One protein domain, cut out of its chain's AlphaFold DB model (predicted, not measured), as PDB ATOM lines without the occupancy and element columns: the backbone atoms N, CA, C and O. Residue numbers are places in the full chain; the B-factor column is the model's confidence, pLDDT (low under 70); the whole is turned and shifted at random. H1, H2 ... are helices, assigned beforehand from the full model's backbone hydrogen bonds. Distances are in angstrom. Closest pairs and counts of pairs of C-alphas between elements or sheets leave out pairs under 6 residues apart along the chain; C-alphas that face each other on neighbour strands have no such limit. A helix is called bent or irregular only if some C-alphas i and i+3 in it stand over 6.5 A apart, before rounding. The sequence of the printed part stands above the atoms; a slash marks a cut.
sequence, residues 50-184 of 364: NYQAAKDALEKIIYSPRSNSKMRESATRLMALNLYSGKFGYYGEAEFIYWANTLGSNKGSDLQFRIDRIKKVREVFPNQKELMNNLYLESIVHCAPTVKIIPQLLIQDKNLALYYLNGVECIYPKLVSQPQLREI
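What this domain is: This is residues 50 to 184 of the 364 residues of an uncharacterized protein of Aliikangiella marina (UniProt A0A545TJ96). The longest helix, H6, joins two groups of helices: its early part packs on H3 and H4, and farther along it H5 and H7 pack on it. On the first side, H1 to H4 fold back and forth, each beside the one before; a long loop, residues 141 to 156, leads from H5 back to H6. The printed part has 135 residues with seven named helices, H1 to H7 in chain order, and no named strand; the class is all helix. It is compact, with a radius of gyration of the C-alphas of 16.2 A, yet elongated, spanning 52 by 30 by 28 A.

Where its parts are: H6 is residues 157 to 174, 27.9 A from first to last C-alpha, starting at C-alpha 157 (-75.481, -1.906, 85.807). It is irregular: C-alphas 158 and 161 are 8.0 A apart. H5 is residues 129 to 140, 16.5 A, and H7 is residues 179 to 184, ending at C-alpha 184 (-56.628, -11.310, 91.598). H4, residues 109 to 124, and H2, residues 69 to 84, are each 22.4 A long. H3 is residues 93 to 102, 14.3 A. H1 is residues 51 to 63, 18.3 A, starting at C-alpha 51 (-75.656, -14.139, 66.510).

How they stand to each other: H6 is the hub, touching four helices. It touches H5 at a steep tilt of 44 degrees, the same way; the closest C-alphas, of Ile 140 and Gly 167, are 5.2 A apart. H6 and H7, a helical hairpin, only just touch, with 3 pairs of C-alphas within 8 A, the closest being Ile 171 and Leu 181 at 6.9 A. With residues 161 to 164 alone H6 touches H4, closest at the C-alphas of Ile 118 and Ala 161, 5.4 A. With residues 158 to 162 alone it touches H3, about perpendicular at 87 degrees, closest at the C-alphas of Glu 93 and Asn 159, 5.7 A. H3 and H4 form a helical hairpin at 36 degrees, only just steep, closest at the C-alphas of Ala 100 and Leu 111, 6.2 A. H2 and H3, another, stand at a shallow tilt of 17 degrees, closest at the C-alphas of Ala 80 and Phe 96, 4.8 A. H1 and H2 form one too, closest at the C-alphas of Ile 62 and Arg 72, 4.7 A; H1 and H6 are apart. Every O i to N i+4 pair is within hydrogen-bond range in H1 to H5, but 8 of 14 in H6 and 0 of 2 in H7, where 2 of 3 O i to N i+3 pairs are.

The domain as a whole: The two C-alphas farthest apart, of Pro 65 and Pro 179, are 52.9 A apart. The printed part has no cut. The link from H5 to H6, 16 residues, is long. Residues 126 to 131, of which 129 to 131 belong to H5, stand free. Mean pLDDT of the printed part is 79.5; 28 residues are under 70, among them 144 to 157.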
ATOM      1  N   ASN A  50     -73.256 -15.045  62.912       86.50
ATOM      2  CA  ASN A  50     -74.523 -14.320  62.865       86.50
ATOM      3  C   ASN A  50     -75.341 -14.625  64.127       86.50
ATOM      4  O   ASN A  50     -76.208 -15.500  64.150       86.50
ATOM      5  N   TYR A  51     -75.040 -13.903  65.205       86.19
ATOM      6  CA  TYR A  51     -75.656 -14.139  66.510       86.19
ATOM      7  C   TYR A  51     -77.169 -13.896  66.542       86.19
ATOM      8  O   TYR A  51     -77.862 -14.593  67.279       86.19
ATOM      9  N   GLN A  52     -77.685 -12.973  65.724       87.94
ATOM     10  CA  GLN A  52     -79.126 -12.745  65.611       87.94
ATOM     11  C   GLN A  52     -79.814 -13.962  64.983       87.94
ATOM     12  O   GLN A  52     -80.713 -14.532  65.590       87.94
ATOM     13  N   ALA A  53     -79.323 -14.438  63.833       88.56
ATOM     14  CA  ALA A  53     -79.876 -15.628  63.185       88.56
ATOM     15  C   ALA A  53     -79.750 -16.885  64.064       88.56
ATOM     16  O   ALA A  53     -80.650 -17.724  64.088       88.56
ATOM     17  N   ALA A  54     -78.659 -17.006  64.830       90.56
ATOM     18  CA  ALA A  54     -78.489 -18.081  65.802       90.56
ATOM     19  C   ALA A  54     -79.523 -18.010  66.941       90.56
ATOM     20  O   ALA A  54     -80.073 -19.050  67.313       90.56
ATOM     21  N   LYS A  55     -79.797 -16.814  67.482       90.88
ATOM     22  CA  LYS A  55     -80.832 -16.599  68.506       90.88
ATOM     23  C   LYS A  55     -82.215 -16.945  67.948       90.88
ATOM     24  O   LYS A  55     -82.892 -17.792  68.529       90.88
ATOM     25  N   ASP A  56     -82.569 -16.399  66.786       91.62
ATOM     26  CA  ASP A  56     -83.862 -16.628  66.128       91.62
ATOM     27  C   ASP A  56     -84.099 -18.120  65.840       91.62
ATOM     28  O   ASP A  56     -85.199 -18.641  66.024       91.62
ATOM     29  N   ALA A  57     -83.060 -18.842  65.413       93.50
ATOM     30  CA  ALA A  57     -83.136 -20.280  65.175       93.50
ATOM     31  C   ALA A  57     -83.403 -21.074  66.466       93.50
ATOM     32  O   ALA A  57     -84.214 -22.002  66.466       93.50
ATOM     33  N   LEU A  58     -82.768 -20.706  67.586       94.38
ATOM     34  CA  LEU A  58     -83.053 -21.327  68.882       94.38
ATOM     35  C   LEU A  58     -84.477 -21.022  69.357       94.38
ATOM     36  O   LEU A  58     -85.156 -21.937  69.820       94.38
ATOM     37  N   GLU A  59     -84.955 -19.785  69.203       94.19
ATOM     38  CA  GLU A  59     -86.334 -19.408  69.544       94.19
ATOM     39  C   GLU A  59     -87.354 -20.207  68.727       94.19
ATOM     40  O   GLU A  59     -88.291 -20.771  69.297       94.19
ATOM     41  N   LYS A  60     -87.131 -20.369  67.416       94.19
ATOM     42  CA  LYS A  60     -87.969 -21.227  66.562       94.19
ATOM     43  C   LYS A  60     -88.019 -22.665  67.065       94.19
ATOM     44  O   LYS A  60     -89.103 -23.237  67.134       94.19
ATOM     45  N   ILE A  61     -86.893 -23.246  67.489       93.25
ATOM     46  CA  ILE A  61     -86.886 -24.604  68.059       93.25
ATOM     47  C   ILE A  61     -87.713 -24.653  69.347       93.25
ATOM     48  O   ILE A  61     -88.492 -25.589  69.529       93.25
ATOM     49  N   ILE A  62     -87.549 -23.665  70.227       93.56
ATOM     50  CA  ILE A  62     -88.195 -23.603  71.544       93.56
ATOM     51  C   ILE A  62     -89.716 -23.479  71.411       93.56
ATOM     52  O   ILE A  62     -90.446 -24.223  72.067       93.56
ATOM     53  N   TYR A  63     -90.189 -22.575  70.551       93.44
ATOM     54  CA  TYR A  63     -91.614 -22.284  70.381       93.44
ATOM     55  C   TYR A  63     -92.308 -23.179  69.347       93.44
ATOM     56  O   TYR A  63     -93.536 -23.189  69.268       93.44
ATOM     57  N   SER A  64     -91.558 -23.961  68.564       88.75
ATOM     58  CA  SER A  64     -92.144 -24.840  67.555       88.75
ATOM     59  C   SER A  64     -92.952 -25.982  68.190       88.75
ATOM     60  O   SER A  64     -92.408 -26.774  68.974       88.75
ATOM     61  N   PRO A  65     -94.223 -26.169  67.784       81.00
ATOM     62  CA  PRO A  65     -95.017 -27.323  68.194       81.00
ATOM     63  C   PRO A  65     -94.470 -28.639  67.610       81.00
ATOM     64  O   PRO A  65     -94.778 -29.708  68.129       81.00
ATOM     65  N   ARG A  66     -93.631 -28.573  66.561       82.88
ATOM     66  CA  ARG A  66     -92.983 -29.739  65.931       82.88
ATOM     67  C   ARG A  66     -91.716 -30.200  66.659       82.88
ATOM     68  O   ARG A  66     -91.263 -31.321  66.436       82.88
ATOM     69  N   SER A  67     -91.134 -29.368  67.521       85.94
ATOM     70  CA  SER A  67     -89.979 -29.749  68.339       85.94
ATOM     71  C   SER A  67     -90.415 -30.657  69.484       85.94
ATOM     72  O   SER A  67     -91.373 -30.361  70.192       85.94
ATOM     73  N   ASN A  68     -89.699 -31.755  69.726       87.00
ATOM     74  CA  ASN A  68     -89.953 -32.573  70.915       87.00
ATOM     75  C   ASN A  68     -89.345 -31.944  72.188       87.00
ATOM     76  O   ASN A  68     -88.571 -30.985  72.126       87.00
ATOM     77  N   SER A  69     -89.676 -32.499  73.360       84.19
ATOM     78  CA  SER A  69     -89.213 -31.991  74.661       84.19
ATOM     79  C   SER A  69     -87.688 -31.913  74.781       84.19
ATOM     80  O   SER A  69     -87.178 -30.894  75.235       84.19
ATOM     81  N   LYS A  70     -86.951 -32.927  74.312       85.69
ATOM     82  CA  LYS A  70     -85.477 -32.952  74.361       85.69
ATOM     83  C   LYS A  70     -84.843 -31.886  73.465       85.69
ATOM     84  O   LYS A  70     -83.831 -31.290  73.833       85.69
ATOM     85  N   MET A  71     -85.428 -31.642  72.292       85.75
ATOM     86  CA  MET A  71     -84.978 -30.589  71.379       85.75
ATOM     87  C   MET A  71     -85.210 -29.203  71.976       85.75
ATOM     88  O   MET A  71     -84.287 -28.391  71.965       85.75
ATOM     89  N   ARG A  72     -86.398 -28.962  72.548       88.25
ATOM     90  CA  ARG A  72     -86.705 -27.713  73.259       88.25
ATOM     91  C   ARG A  72     -85.752 -27.491  74.427       88.25
ATOM     92  O   ARG A  72     -85.135 -26.442  74.502       88.25
ATOM     93  N   GLU A  73     -85.545 -28.504  75.265       87.19
ATOM     94  CA  GLU A  73     -84.607 -28.441  76.392       87.19
ATOM     95  C   GLU A  73     -83.182 -28.090  75.939       87.19
ATOM     96  O   GLU A  73     -82.543 -27.197  76.497       87.19
ATOM     97  N   SER A  74     -82.694 -28.752  74.886       87.00
ATOM     98  CA  SER A  74     -81.363 -28.496  74.330       87.00
ATOM     99  C   SER A  74     -81.241 -27.072  73.786       87.00
ATOM    100  O   SER A  74     -80.244 -26.401  74.047       87.00
ATOM    101  N   ALA A  75     -82.256 -26.591  73.062       92.12
ATOM    102  CA  ALA A  75     -82.277 -25.237  72.522       92.12
ATOM    103  C   ALA A  75     -82.358 -24.176  73.627       92.12
ATOM    104  O   ALA A  75     -81.569 -23.235  73.616       92.12
ATOM    105  N   THR A  76     -83.211 -24.367  74.635       91.44
ATOM    106  CA  THR A  76     -83.307 -23.496  75.815       91.44
ATOM    107  C   THR A  76     -81.990 -23.442  76.591       91.44
ATOM    108  O   THR A  76     -81.540 -22.375  77.007       91.44
ATOM    109  N   ARG A  77     -81.309 -24.582  76.756       89.25
ATOM    110  CA  ARG A  77     -79.994 -24.634  77.405       89.25
ATOM    111  C   ARG A  77     -78.929 -23.889  76.598       89.25
ATOM    112  O   ARG A  77     -78.139 -23.150  77.183       89.25
ATOM    113  N   LEU A  78     -78.906 -24.052  75.274       90.31
ATOM    114  CA  LEU A  78     -78.007 -23.300  74.389       90.31
ATOM    115  C   LEU A  78     -78.318 -21.799  74.409       90.31
ATOM    116  O   LEU A  78     -77.384 -21.000  74.438       90.31
ATOM    117  N   MET A  79     -79.598 -21.421  74.454       92.12
ATOM    118  CA  MET A  79     -80.044 -20.036  74.598       92.12
ATOM    119  C   MET A  79     -79.457 -19.417  75.869       92.12
ATOM    120  O   MET A  79     -78.711 -18.441  75.797       92.12
ATOM    121  N   ALA A  80     -79.689 -20.054  77.021       89.31
ATOM    122  CA  ALA A  80     -79.162 -19.600  78.303       89.31
ATOM    123  C   ALA A  80     -77.624 -19.483  78.294       89.31
ATOM    124  O   ALA A  80     -77.069 -18.466  78.705       89.31
ATOM    125  N   LEU A  81     -76.907 -20.492  77.793       84.50
ATOM    126  CA  LEU A  81     -75.439 -20.472  77.781       84.50
ATOM    127  C   LEU A  81     -74.859 -19.369  76.883       84.50
ATOM    128  O   LEU A  81     -73.862 -18.748  77.257       84.50
ATOM    129  N   ASN A  82     -75.468 -19.105  75.724       85.94
ATOM    130  CA  ASN A  82     -75.016 -18.038  74.833       85.94
ATOM    131  C   ASN A  82     -75.296 -16.646  75.426       85.94
ATOM    132  O   ASN A  82     -74.413 -15.786  75.357       85.94
ATOM    133  N   LEU A  83     -76.442 -16.455  76.094       86.56
ATOM    134  CA  LEU A  83     -76.766 -15.226  76.835       86.56
ATOM    135  C   LEU A  83     -75.797 -14.975  77.997       86.56
ATOM    136  O   LEU A  83     -75.257 -13.878  78.106       86.56
ATOM    137  N   TYR A  84     -75.483 -16.001  78.800       81.81
ATOM    138  CA  TYR A  84     -74.476 -15.894  79.868       81.81
ATOM    139  C   TYR A  84     -73.112 -15.446  79.322       81.81
ATOM    140  O   TYR A  84     -72.405 -14.656  79.940       81.81
ATOM    141  N   SER A  85     -72.728 -15.949  78.147       76.06
ATOM    142  CA  SER A  85     -71.466 -15.568  77.504       76.06
ATOM    143  C   SER A  85     -71.499 -14.207  76.797       76.06
ATOM    144  O   SER A  85     -70.489 -13.823  76.221       76.06
ATOM    145  N   GLY A  86     -72.639 -13.506  76.773       75.56
ATOM    146  CA  GLY A  86     -72.798 -12.224  76.076       75.56
ATOM    147  C   GLY A  86     -72.848 -12.320  74.545       75.56
ATOM    148  O   GLY A  86     -72.861 -11.292  73.872       75.56
ATOM    149  N   LYS A  87     -72.896 -13.532  73.971       77.94
ATOM    150  CA  LYS A  87     -72.877 -13.746  72.511       77.94
ATOM    151  C   LYS A  87     -74.126 -13.229  71.801       77.94
ATOM    152  O   LYS A  87     -74.039 -12.883  70.636       77.94
ATOM    153  N   PHE A  88     -75.269 -13.181  72.483       80.88
ATOM    154  CA  PHE A  88     -76.546 -12.726  71.915       80.88
ATOM    155  C   PHE A  88     -76.881 -11.254  72.224       80.88
ATOM    156  O   PHE A  88     -78.021 -10.830  72.046       80.88
ATOM    157  N   GLY A  89     -75.906 -10.458  72.670       69.56
ATOM    158  CA  GLY A  89     -76.040  -9.002  72.748       69.56
ATOM    159  C   GLY A  89     -76.572  -8.437  74.067       69.56
ATOM    160  O   GLY A  89     -76.196  -8.881  75.150       69.56
ATOM    161  N   TYR A  90     -77.390  -7.384  73.972       62.88
ATOM    162  CA  TYR A  90     -77.617  -6.380  75.024       62.88
ATOM    163  C   TYR A  90     -78.306  -6.857  76.317       62.88
ATOM    164  O   TYR A  90     -78.215  -6.177  77.349       62.88
ATOM    165  N   TYR A  91     -78.968  -8.011  76.282       60.22
ATOM    166  CA  TYR A  91     -79.749  -8.566  77.383       60.22
ATOM    167  C   TYR A  91     -79.069  -9.831  77.916       60.22
ATOM    168  O   TYR A  91     -79.408 -10.944  77.535       60.22
ATOM    169  N   GLY A  92     -78.054  -9.670  78.766       72.56
ATOM    170  CA  GLY A  92     -77.260 -10.807  79.229       72.56
ATOM    171  C   GLY A  92     -77.866 -11.477  80.454       72.56
ATOM    172  O   GLY A  92     -78.233 -12.644  80.410       72.56
ATOM    173  N   GLU A  93     -77.975 -10.740  81.563       84.88
ATOM    174  CA  GLU A  93     -78.252 -11.336  82.879       84.88
ATOM    175  C   GLU A  93     -79.695 -11.783  83.077       84.88
ATOM    176  O   GLU A  93     -79.940 -12.942  83.409       84.88
ATOM    177  N   ALA A  94     -80.648 -10.865  82.905       87.50
ATOM    178  CA  ALA A  94     -82.055 -11.143  83.181       87.50
ATOM    179  C   ALA A  94     -82.613 -12.209  82.228       87.50
ATOM    180  O   ALA A  94     -83.269 -13.147  82.680       87.50
ATOM    181  N   GLU A  95     -82.290 -12.120  80.933       88.50
ATOM    182  CA  GLU A  95     -82.677 -13.134  79.947       88.50
ATOM    183  C   GLU A  95     -81.969 -14.470  80.197       88.50
ATOM    184  O   GLU A  95     -82.614 -15.513  80.113       88.50
ATOM    185  N   PHE A  96     -80.679 -14.472  80.565       90.50
ATOM    186  CA  PHE A  96     -80.003 -15.702  80.987       90.50
ATOM    187  C   PHE A  96     -80.746 -16.376  82.146       90.50
ATOM    188  O   PHE A  96     -81.048 -17.567  82.064       90.50
ATOM    189  N   ILE A  97     -81.049 -15.626  83.212       91.06
ATOM    190  CA  ILE A  97     -81.735 -16.154  84.398       91.06
ATOM    191  C   ILE A  97     -83.124 -16.667  84.018       91.06
ATOM    192  O   ILE A  97     -83.502 -17.758  84.448       91.06
ATOM    193  N   TYR A  98     -83.866 -15.916  83.201       93.81
ATOM    194  CA  TYR A  98     -85.168 -16.323  82.686       93.81
ATOM    195  C   TYR A  98     -85.070 -17.669  81.962       93.81
ATOM    196  O   TYR A  98     -85.648 -18.655  82.421       93.81
ATOM    197  N   TRP A  99     -84.267 -17.750  80.898       93.31
ATOM    198  CA  TRP A  99     -84.152 -18.954  80.077       93.31
ATOM    199  C   TRP A  99     -83.604 -20.146  80.858       93.31
ATOM    200  O   TRP A  99     -84.120 -21.255  80.733       93.31
ATOM    201  N   ALA A 100     -82.623 -19.936  81.735       90.94
ATOM    202  CA  ALA A 100     -82.128 -20.990  82.610       90.94
ATOM    203  C   ALA A 100     -83.226 -21.524  83.547       90.94
ATOM    204  O   ALA A 100     -83.321 -22.734  83.746       90.94
ATOM    205  N   ASN A 101     -84.080 -20.654  84.096       92.38
ATOM    206  CA  ASN A 101     -85.179 -21.059  84.975       92.38
ATOM    207  C   ASN A 101     -86.346 -21.724  84.235       92.38
ATOM    208  O   ASN A 101     -86.996 -22.582  84.830       92.38
ATOM    209  N   THR A 102     -86.576 -21.419  82.951       93.31
ATOM    210  CA  THR A 102     -87.614 -22.108  82.151       93.31
ATOM    211  C   THR A 102     -87.377 -23.615  82.010       93.31
ATOM    212  O   THR A 102     -88.318 -24.363  81.760       93.31
ATOM    213  N   LEU A 103     -86.146 -24.087  82.235       86.69
ATOM    214  CA  LEU A 103     -85.815 -25.515  82.251       86.69
ATOM    215  C   LEU A 103     -86.358 -26.261  83.483       86.69
ATOM    216  O   LEU A 103     -86.323 -27.491  83.500       86.69
ATOM    217  N   GLY A 104     -86.833 -25.565  84.522       87.56
ATOM    218  CA  GLY A 104     -87.404 -26.192  85.719       87.56
ATOM    219  C   GLY A 104     -86.453 -27.203  86.370       87.56
ATOM    220  O   GLY A 104     -85.295 -26.888  86.647       87.56
ATOM    221  N   SER A 105     -86.925 -28.434  86.587       80.88
ATOM    222  CA  SER A 105     -86.124 -29.545  87.128       80.88
ATOM    223  C   SER A 105     -85.013 -30.030  86.192       80.88
ATOM    224  O   SER A 105     -84.065 -30.658  86.655       80.88
ATOM    225  N   ASN A 106     -85.098 -29.727  84.893       76.31
ATOM    226  CA  ASN A 106     -84.081 -30.094  83.901       76.31
ATOM    227  C   ASN A 106     -82.952 -29.051  83.834       76.31
ATOM    228  O   ASN A 106     -81.990 -29.195  83.074       76.31
ATOM    229  N   LYS A 107     -83.035 -27.986  84.647       79.94
ATOM    230  CA  LYS A 107     -81.943 -27.039  84.860       79.94
ATOM    231  C   LYS A 107     -80.767 -27.783  85.500       79.94
ATOM    232  O   LYS A 107     -80.728 -28.000  86.708       79.94
ATOM    233  N   GLY A 108     -79.810 -28.188  84.667       69.38
ATOM    234  CA  GLY A 108     -78.577 -28.831  85.119       69.38
ATOM    235  C   GLY A 108     -77.806 -27.977  86.134       69.38
ATOM    236  O   GLY A 108     -77.947 -26.751  86.182       69.38
ATOM    237  N   SER A 109     -76.962 -28.633  86.935       66.69
ATOM    238  CA  SER A 109     -76.198 -28.000  88.021       66.69
ATOM    239  C   SER A 109     -75.315 -26.838  87.559       66.69
ATOM    240  O   SER A 109     -75.122 -25.879  88.299       66.69
ATOM    241  N   ASP A 110     -74.832 -26.866  86.319       67.31
ATOM    242  CA  ASP A 110     -74.022 -25.803  85.730       67.31
ATOM    243  C   ASP A 110     -74.785 -24.483  85.543       67.31
ATOM    244  O   ASP A 110     -74.217 -23.411  85.753       67.31
ATOM    245  N   LEU A 111     -76.062 -24.539  85.157       78.75
ATOM    246  CA  LEU A 111     -76.896 -23.349  84.982       78.75
ATOM    247  C   LEU A 111     -77.331 -22.786  86.332       78.75
ATOM    248  O   LEU A 111     -77.268 -21.573  86.531       78.75
ATOM    249  N   GLN A 112     -77.712 -23.662  87.267       80.31
ATOM    250  CA  GLN A 112     -78.031 -23.262  88.637       80.31
ATOM    251  C   GLN A 112     -76.840 -22.551  89.286       80.31
ATOM    252  O   GLN A 112     -76.978 -21.446  89.800       80.31
ATOM    253  N   PHE A 113     -75.647 -23.124  89.139       73.56
ATOM    254  CA  PHE A 113     -74.416 -22.519  89.617       73.56
ATOM    255  C   PHE A 113     -74.194 -21.111  89.042       73.56
ATOM    256  O   PHE A 113     -73.938 -20.171  89.788       73.56
ATOM    257  N   ARG A 114     -74.318 -20.930  87.721       81.19
ATOM    258  CA  ARG A 114     -74.145 -19.617  87.073       81.19
ATOM    259  C   ARG A 114     -75.136 -18.570  87.594       81.19
ATOM    260  O   ARG A 114     -74.744 -17.422  87.782       81.19
ATOM    261  N   ILE A 115     -76.384 -18.960  87.874       86.19
ATOM    262  CA  ILE A 115     -77.374 -18.087  88.527       86.19
ATOM    263  C   ILE A 115     -76.884 -17.677  89.920       86.19
ATOM    264  O   ILE A 115     -76.899 -16.492  90.251       86.19
ATOM    265  N   ASP A 116     -76.419 -18.632  90.723       83.25
ATOM    266  CA  ASP A 116     -75.964 -18.362  92.091       83.25
ATOM    267  C   ASP A 116     -74.710 -17.473  92.115       83.25
ATOM    268  O   ASP A 116     -74.576 -16.612  92.983       83.25
ATOM    269  N   ARG A 117     -73.831 -17.578  91.108       81.00
ATOM    270  CA  ARG A 117     -72.703 -16.648  90.923       81.00
ATOM    271  C   ARG A 117     -73.143 -15.229  90.637       81.00
ATOM    272  O   ARG A 117     -72.599 -14.308  91.238       81.00
ATOM    273  N   ILE A 118     -74.110 -15.050  89.741       87.50
ATOM    274  CA  ILE A 118     -74.652 -13.721  89.441       87.50
ATOM    275  C   ILE A 118     -75.252 -13.114  90.707       87.50
ATOM    276  O   ILE A 118     -74.924 -11.978  91.043       87.50
ATOM    277  N   LYS A 119     -76.048 -13.887  91.458       88.12
ATOM    278  CA  LYS A 119     -76.582 -13.446  92.755       88.12
ATOM    279  C   LYS A 119     -75.466 -13.042  93.711       88.12
ATOM    280  O   LYS A 119     -75.528 -11.961  94.283       88.12
ATOM    281  N   LYS A 120     -74.406 -13.848  93.823       85.88
ATOM    282  CA  LYS A 120     -73.316 -13.545  94.750       85.88
ATOM    283  C   LYS A 120     -72.554 -12.278  94.377       85.88
ATOM    284  O   LYS A 120     -72.262 -11.469  95.248       85.88
ATOM    285  N   VAL A 121     -72.291 -12.063  93.088       88.25
ATOM    286  CA  VAL A 121     -71.720 -10.791  92.618       88.25
ATOM    287  C   VAL A 121     -72.641  -9.628  92.985       88.25
ATOM    288  O   VAL A 121     -72.167  -8.636  93.525       88.25
ATOM    289  N   ARG A 122     -73.955  -9.759  92.761       87.75
ATOM    290  CA  ARG A 122     -74.945  -8.723  93.096       87.75
ATOM    291  C   ARG A 122     -75.030  -8.417  94.592       87.75
ATOM    292  O   ARG A 122     -75.275  -7.270  94.938       87.75
ATOM    293  N   GLU A 123     -74.810  -9.402  95.458       89.12
ATOM    294  CA  GLU A 123     -74.741  -9.212  96.915       89.12
ATOM    295  C   GLU A 123     -73.471  -8.470  97.351       89.12
ATOM    296  O   GLU A 123     -73.509  -7.627  98.246       89.12
ATOM    297  N   VAL A 124     -72.328  -8.791  96.738       86.00
ATOM    298  CA  VAL A 124     -71.027  -8.230  97.131       86.00
ATOM    299  C   VAL A 124     -70.839  -6.819  96.582       86.00
ATOM    300  O   VAL A 124     -70.305  -5.950  97.272       86.00
ATOM    301  N   PHE A 125     -71.284  -6.577  95.349       85.88
ATOM    302  CA  PHE A 125     -70.956  -5.365  94.608       85.88
ATOM    303  C   PHE A 125     -71.361  -4.053  95.304       85.88
ATOM    304  O   PHE A 125     -70.535  -3.144  95.313       85.88
ATOM    305  N   PRO A 126     -72.547  -3.911  95.934       86.38
ATOM    306  CA  PRO A 126     -72.909  -2.683  96.650       86.38
ATOM    307  C   PRO A 126     -71.955  -2.343  97.801       86.38
ATOM    308  O   PRO A 126     -71.720  -1.171  98.073       86.38
ATOM    309  N   ASN A 127     -71.379  -3.364  98.441       85.69
ATOM    310  CA  ASN A 127     -70.524  -3.212  99.618       85.69
ATOM    311  C   ASN A 127     -69.036  -3.088  99.267       85.69
ATOM    312  O   ASN A 127     -68.263  -2.562 100.058       85.69
ATOM    313  N   GLN A 128     -68.618  -3.596  98.101       87.12
ATOM    314  CA  GLN A 128     -67.208  -3.653  97.692       87.12
ATOM    315  C   GLN A 128     -66.998  -3.212  96.235       87.12
ATOM    316  O   GLN A 128     -66.179  -3.777  95.511       87.12
ATOM    317  N   LYS A 129     -67.753  -2.200  95.790       83.88
ATOM    318  CA  LYS A 129     -67.787  -1.723  94.396       83.88
ATOM    319  C   LYS A 129     -66.405  -1.403  93.830       83.88
ATOM    320  O   LYS A 129     -66.070  -1.867  92.744       83.88
ATOM    321  N   GLU A 130     -65.612  -0.621  94.558       84.25
ATOM    322  CA  GLU A 130     -64.275  -0.210  94.120       84.25
ATOM    323  C   GLU A 130     -63.351  -1.418  93.938       84.25
ATOM    324  O   GLU A 130     -62.767  -1.596  92.872       84.25
ATOM    325  N   LEU A 131     -63.315  -2.316  94.927       83.00
ATOM    326  CA  LEU A 131     -62.520  -3.537  94.848       83.00
ATOM    327  C   LEU A 131     -62.964  -4.435  93.684       83.00
ATOM    328  O   LEU A 131     -62.126  -4.931  92.937       83.00
ATOM    329  N   MET A 132     -64.270  -4.637  93.492       84.50
ATOM    330  CA  MET A 132     -64.778  -5.456  92.385       84.50
ATOM    331  C   MET A 132     -64.474  -4.846  91.013       84.50
ATOM    332  O   MET A 132     -64.147  -5.587  90.083       84.50
ATOM    333  N   ASN A 133     -64.541  -3.518  90.889       82.75
ATOM    334  CA  ASN A 133     -64.144  -2.804  89.677       82.75
ATOM    335  C   ASN A 133     -62.647  -2.965  89.402       82.75
ATOM    336  O   ASN A 133     -62.281  -3.303  88.278       82.75
ATOM    337  N   ASN A 134     -61.799  -2.795  90.418       84.25
ATOM    338  CA  ASN A 134     -60.353  -2.963  90.285       84.25
ATOM    339  C   ASN A 134     -60.006  -4.392  89.864       84.25
ATOM    340  O   ASN A 134     -59.329  -4.579  88.861       84.25
ATOM    341  N   LEU A 135     -60.580  -5.404  90.524       82.69
ATOM    342  CA  LEU A 135     -60.383  -6.810  90.149       82.69
ATOM    343  C   LEU A 135     -60.802  -7.097  88.705       82.69
ATOM    344  O   LEU A 135     -60.134  -7.862  88.008       82.69
ATOM    345  N   TYR A 136     -61.906  -6.506  88.239       83.62
ATOM    346  CA  TYR A 136     -62.324  -6.628  86.846       83.62
ATOM    347  C   TYR A 136     -61.304  -5.983  85.899       83.62
ATOM    348  O   TYR A 136     -60.847  -6.654  84.974       83.62
ATOM    349  N   LEU A 137     -60.923  -4.724  86.139       82.50
ATOM    350  CA  LEU A 137     -59.976  -3.970  85.308       82.50
ATOM    351  C   LEU A 137     -58.603  -4.651  85.235       82.50
ATOM    352  O   LEU A 137     -58.049  -4.821  84.147       82.50
ATOM    353  N   GLU A 138     -58.100  -5.107  86.379       84.31
ATOM    354  CA  GLU A 138     -56.862  -5.870  86.481       84.31
ATOM    355  C   GLU A 138     -56.973  -7.200  85.740       84.31
ATOM    356  O   GLU A 138     -56.051  -7.575  85.028       84.31
ATOM    357  N   SER A 139     -58.111  -7.898  85.814       81.88
ATOM    358  CA  SER A 139     -58.297  -9.154  85.079       81.88
ATOM    359  C   SER A 139     -58.289  -8.945  83.560       81.88
ATOM    360  O   SER A 139     -57.646  -9.698  82.819       81.88
ATOM    361  N   ILE A 140     -58.991  -7.918  83.062       80.06
ATOM    362  CA  ILE A 140     -59.248  -7.783  81.621       80.06
ATOM    363  C   ILE A 140     -58.032  -7.419  80.775       80.06
ATOM    364  O   ILE A 140     -57.992  -7.778  79.595       80.06
ATOM    365  N   VAL A 141     -57.022  -6.770  81.363       82.69
ATOM    366  CA  VAL A 141     -55.733  -6.494  80.702       82.69
ATOM    367  C   VAL A 141     -55.057  -7.784  80.233       82.69
ATOM    368  O   VAL A 141     -54.352  -7.792  79.224       82.69
ATOM    369  N   HIS A 142     -55.325  -8.900  80.912       79.12
ATOM    370  CA  HIS A 142     -54.747 -10.196  80.586       79.12
ATOM    371  C   HIS A 142     -55.685 -11.071  79.747       79.12
ATOM    372  O   HIS A 142     -55.281 -12.168  79.352       79.12
ATOM    373  N   CYS A 143     -56.895 -10.629  79.406       76.19
ATOM    374  CA  CYS A 143     -57.736 -11.361  78.461       76.19
ATOM    375  C   CYS A 143     -57.211 -11.199  77.029       76.19
ATOM    376  O   CYS A 143     -56.776 -10.120  76.626       76.19
ATOM    377  N   ALA A 144     -57.330 -12.244  76.203       64.69
ATOM    378  CA  ALA A 144     -57.240 -12.044  74.757       64.69
ATOM    379  C   ALA A 144     -58.359 -11.081  74.302       64.69
ATOM    380  O   ALA A 144     -59.451 -11.131  74.878       64.69
ATOM    381  N   PRO A 145     -58.154 -10.250  73.262       57.97
ATOM    382  CA  PRO A 145     -59.192  -9.357  72.739       57.97
ATOM    383  C   PRO A 145     -60.497 -10.085  72.390       57.97
ATOM    384  O   PRO A 145     -61.577  -9.546  72.582       57.97
ATOM    385  N   THR A 146     -60.396 -11.344  71.962       50.59
ATOM    386  CA  THR A 146     -61.523 -12.238  71.662       50.59
ATOM    387  C   THR A 146     -62.198 -12.837  72.894       50.59
ATOM    388  O   THR A 146     -63.304 -13.338  72.770       50.59
ATOM    389  N   VAL A 147     -61.558 -12.802  74.070       50.22
ATOM    390  CA  VAL A 147     -62.131 -13.194  75.374       50.22
ATOM    391  C   VAL A 147     -62.689 -11.975  76.123       50.22
ATOM    392  O   VAL A 147     -63.473 -12.132  77.055       50.22
ATOM    393  N   LYS A 148     -62.426 -10.753  75.638       50.56
ATOM    394  CA  LYS A 148     -63.248  -9.568  75.930       50.56
ATOM    395  C   LYS A 148     -64.643  -9.706  75.286       50.56
ATOM    396  O   LYS A 148     -65.088  -8.737  74.684       50.56
ATOM    397  N   ILE A 149     -65.286 -10.893  75.332       50.53
ATOM    398  CA  ILE A 149     -66.584 -11.274  74.715       50.53
ATOM    399  C   ILE A 149     -67.697 -10.417  75.313       50.53
ATOM    400  O   ILE A 149     -68.477 -10.801  76.174       50.53
ATOM    401  N   ILE A 150     -67.639  -9.177  74.892       51.00
ATOM    402  CA  ILE A 150     -68.361  -8.007  75.283       51.00
ATOM    403  C   ILE A 150     -68.298  -6.940  74.153       51.00
ATOM    404  O   ILE A 150     -68.393  -5.750  74.439       51.00
ATOM    405  N   PRO A 151     -68.125  -7.251  72.849       49.91
ATOM    406  CA  PRO A 151     -68.476  -6.234  71.861       49.91
ATOM    407  C   PRO A 151     -69.984  -5.944  71.874       49.91
ATOM    408  O   PRO A 151     -70.390  -4.825  71.589       49.91
ATOM    409  N   GLN A 152     -70.815  -6.952  72.191       56.91
ATOM    410  CA  GLN A 152     -72.273  -6.856  72.047       56.91
ATOM    411  C   GLN A 152     -73.052  -6.728  73.364       56.91
ATOM    412  O   GLN A 152     -74.200  -6.284  73.352       56.91
ATOM    413  N   LEU A 153     -72.463  -7.102  74.503       64.25
ATOM    414  CA  LEU A 153     -73.062  -6.812  75.806       64.25
ATOM    415  C   LEU A 153     -72.830  -5.320  76.106       64.25
ATOM    416  O   LEU A 153     -71.728  -4.818  75.894       64.25
ATOM    417  N   LEU A 154     -73.856  -4.595  76.560       62.88
ATOM    418  CA  LEU A 154     -73.712  -3.191  76.973       62.88
ATOM    419  C   LEU A 154     -73.178  -3.107  78.400       62.88
ATOM    420  O   LEU A 154     -73.759  -3.743  79.290       62.88
ATOM    421  N   ILE A 155     -72.151  -2.267  78.614       64.44
ATOM    422  CA  ILE A 155     -71.609  -1.954  79.944       64.44
ATOM    423  C   ILE A 155     -72.654  -1.107  80.656       64.44
ATOM    424  O   ILE A 155     -72.723   0.107  80.492       64.44
ATOM    425  N   GLN A 156     -73.525  -1.779  81.392       69.12
ATOM    426  CA  GLN A 156     -74.603  -1.184  82.163       69.12
ATOM    427  C   GLN A 156     -74.733  -1.954  83.467       69.12
ATOM    428  O   GLN A 156     -74.445  -3.155  83.515       69.12
ATOM    429  N   ASP A 157     -75.257  -1.294  84.497       69.56
ATOM    430  CA  ASP A 157     -75.481  -1.906  85.807       69.56
ATOM    431  C   ASP A 157     -76.258  -3.219  85.710       69.56
ATOM    432  O   ASP A 157     -76.014  -4.129  86.490       69.56
ATOM    433  N   LYS A 158     -77.140  -3.375  84.714       73.12
ATOM    434  CA  LYS A 158     -77.926  -4.595  84.463       73.12
ATOM    435  C   LYS A 158     -77.127  -5.813  83.960       73.12
ATOM    436  O   LYS A 158     -77.671  -6.906  83.970       73.12
ATOM    437  N   ASN A 159     -75.869  -5.643  83.550       78.19
ATOM    438  CA  ASN A 159     -75.006  -6.706  83.002       78.19
ATOM    439  C   ASN A 159     -73.676  -6.879  83.766       78.19
ATOM    440  O   ASN A 159     -72.836  -7.707  83.405       78.19
ATOM    441  N   LEU A 160     -73.481  -6.083  84.815       79.50
ATOM    442  CA  LEU A 160     -72.266  -5.964  85.609       79.50
ATOM    443  C   LEU A 160     -71.717  -7.287  86.175       79.50
ATOM    444  O   LEU A 160     -70.502  -7.485  86.209       79.50
ATOM    445  N   ALA A 161     -72.580  -8.202  86.610       85.50
ATOM    446  CA  ALA A 161     -72.144  -9.491  87.123       85.50
ATOM    447  C   ALA A 161     -71.543 -10.356  86.014       85.50
ATOM    448  O   ALA A 161     -70.509 -10.985  86.236       85.50
ATOM    449  N   LEU A 162     -72.121 -10.351  84.809       81.75
ATOM    450  CA  LEU A 162     -71.529 -11.059  83.669       81.75
ATOM    451  C   LEU A 162     -70.206 -10.437  83.230       81.75
ATOM    452  O   LEU A 162     -69.290 -11.183  82.890       81.75
ATOM    453  N   TYR A 163     -70.070  -9.109  83.274       78.88
ATOM    454  CA  TYR A 163     -68.786  -8.441  83.028       78.88
ATOM    455  C   TYR A 163     -67.707  -8.937  83.974       78.88
ATOM    456  O   TYR A 163     -66.669  -9.437  83.538       78.88
ATOM    457  N   TYR A 164     -67.986  -8.826  85.269       82.88
ATOM    458  CA  TYR A 164     -67.062  -9.221  86.312       82.88
ATOM    459  C   TYR A 164     -66.688 -10.707  86.193       82.88
ATOM    460  O   TYR A 164     -65.506 -11.049  86.153       82.88
ATOM    461  N   LEU A 165     -67.688 -11.590  86.067       81.25
ATOM    462  CA  LEU A 165     -67.470 -13.033  85.963       81.25
ATOM    463  C   LEU A 165     -66.658 -13.394  84.715       81.25
ATOM    464  O   LEU A 165     -65.712 -14.165  84.830       81.25
ATOM    465  N   ASN A 166     -66.958 -12.821  83.546       76.38
ATOM    466  CA  ASN A 166     -66.182 -13.091  82.331       76.38
ATOM    467  C   ASN A 166     -64.745 -12.555  82.423       76.38
ATOM    468  O   ASN A 166     -63.821 -13.237  81.983       76.38
ATOM    469  N   GLY A 167     -64.545 -11.374  83.019       75.81
ATOM    470  CA  GLY A 167     -63.214 -10.810  83.246       75.81
ATOM    471  C   GLY A 167     -62.349 -11.743  84.088       75.81
ATOM    472  O   GLY A 167     -61.264 -12.136  83.668       75.81
ATOM    473  N   VAL A 168     -62.861 -12.203  85.230       74.88
ATOM    474  CA  VAL A 168     -62.109 -13.136  86.080       74.88
ATOM    475  C   VAL A 168     -61.985 -14.531  85.446       74.88
ATOM    476  O   VAL A 168     -60.961 -15.201  85.580       74.88
ATOM    477  N   GLU A 169     -62.986 -14.999  84.701       72.12
ATOM    478  CA  GLU A 169     -62.882 -16.274  83.983       72.12
ATOM    479  C   GLU A 169     -61.796 -16.246  82.892       72.12
ATOM    480  O   GLU A 169     -61.228 -17.293  82.569       72.12
ATOM    481  N   CYS A 170     -61.466 -15.078  82.335       74.00
ATOM    482  CA  CYS A 170     -60.498 -14.982  81.245       74.00
ATOM    483  C   CYS A 170     -59.046 -15.176  81.687       74.00
ATOM    484  O   CYS A 170     -58.230 -15.631  80.882       74.00
ATOM    485  N   ILE A 171     -58.712 -14.821  82.934       74.12
ATOM    486  CA  ILE A 171     -57.338 -14.910  83.450       74.12
ATOM    487  C   ILE A 171     -56.962 -16.340  83.801       74.12
ATOM    488  O   ILE A 171     -55.787 -16.700  83.819       74.12
ATOM    489  N   TYR A 172     -57.972 -17.186  83.980       70.81
ATOM    490  CA  TYR A 172     -57.861 -18.580  84.361       70.81
ATOM    491  C   TYR A 172     -56.809 -19.419  83.596       70.81
ATOM    492  O   TYR A 172     -56.051 -20.144  84.239       70.81
ATOM    493  N   PRO A 173     -56.667 -19.332  82.255       65.69
ATOM    494  CA  PRO A 173     -55.636 -20.068  81.523       65.69
ATOM    495  C   PRO A 173     -54.199 -19.607  81.831       65.69
ATOM    496  O   PRO A 173     -53.263 -20.347  81.542       65.69
ATOM    497  N   LYS A 174     -54.017 -18.394  82.369       70.12
ATOM    498  CA  LYS A 174     -52.717 -17.734  82.579       70.12
ATOM    499  C   LYS A 174     -52.228 -17.787  84.021       70.12
ATOM    500  O   LYS A 174     -51.072 -17.470  84.281       70.12
ATOM    501  N   LEU A 175     -53.075 -18.212  84.952       65.19
ATOM    502  CA  LEU A 175     -52.747 -18.207  86.375       65.19
ATOM    503  C   LEU A 175     -51.526 -19.088  86.724       65.19
ATOM    504  O   LEU A 175     -50.849 -18.841  87.720       65.19
ATOM    505  N   VAL A 176     -51.211 -20.091  85.890       56.47
ATOM    506  CA  VAL A 176     -49.999 -20.920  86.032       56.47
ATOM    507  C   VAL A 176     -48.735 -20.086  85.851       56.47
ATOM    508  O   VAL A 176     -47.848 -20.110  86.697       56.47
ATOM    509  N   SER A 177     -48.656 -19.359  84.737       61.78
ATOM    510  CA  SER A 177     -47.449 -18.676  84.275       61.78
ATOM    511  C   SER A 177     -47.338 -17.237  84.774       61.78
ATOM    512  O   SER A 177     -46.308 -16.608  84.556       61.78
ATOM    513  N   GLN A 178     -48.372 -16.710  85.438       70.69
ATOM    514  CA  GLN A 178     -48.423 -15.330  85.930       70.69
ATOM    515  C   GLN A 178     -48.869 -15.302  87.402       70.69
ATOM    516  O   GLN A 178     -50.070 -15.217  87.673       70.69
ATOM    517  N   PRO A 179     -47.928 -15.395  88.365       65.19
ATOM    518  CA  PRO A 179     -48.222 -15.410  89.800       65.19
ATOM    519  C   PRO A 179     -49.081 -14.235  90.277       65.19
ATOM    520  O   PRO A 179     -49.996 -14.437  91.065       65.19
ATOM    521  N   GLN A 180     -48.871 -13.040  89.728       69.38
ATOM    522  CA  GLN A 180     -49.665 -11.847  90.027       69.38
ATOM    523  C   GLN A 180     -51.165 -12.023  89.724       69.38
ATOM    524  O   GLN A 180     -52.009 -11.455  90.408       69.38
ATOM    525  N   LEU A 181     -51.531 -12.872  88.755       70.88
ATOM    526  CA  LEU A 181     -52.939 -13.154  88.456       70.88
ATOM    527  C   LEU A 181     -53.600 -14.060  89.499       70.88
ATOM    528  O   LEU A 181     -54.827 -14.099  89.602       70.88
ATOM    529  N   ARG A 182     -52.804 -14.796  90.281       66.88
ATOM    530  CA  ARG A 182     -53.315 -15.646  91.361       66.88
ATOM    531  C   ARG A 182     -53.862 -14.801  92.496       66.88
ATOM    532  O   ARG A 182     -54.854 -15.202  93.088       66.88
ATOM    533  N   GLU A 183     -53.279 -13.639  92.767       67.44
ATOM    534  CA  GLU A 183     -53.771 -12.704  93.779       67.44
ATOM    535  C   GLU A 183     -55.166 -12.174  93.413       67.44
ATOM    536  O   GLU A 183     -56.104 -12.293  94.204       67.44
ATOM    537  N   ILE A 184     -55.338 -11.743  92.160       73.88
ATOM    538  CA  ILE A 184     -56.628 -11.310  91.598       73.88
ATOM    539  C   ILE A 184     -57.668 -12.434  91.695       73.88
ATOM    540  O   ILE A 184     -58.786 -12.243  92.180       73.88
TER     541      ILE A 184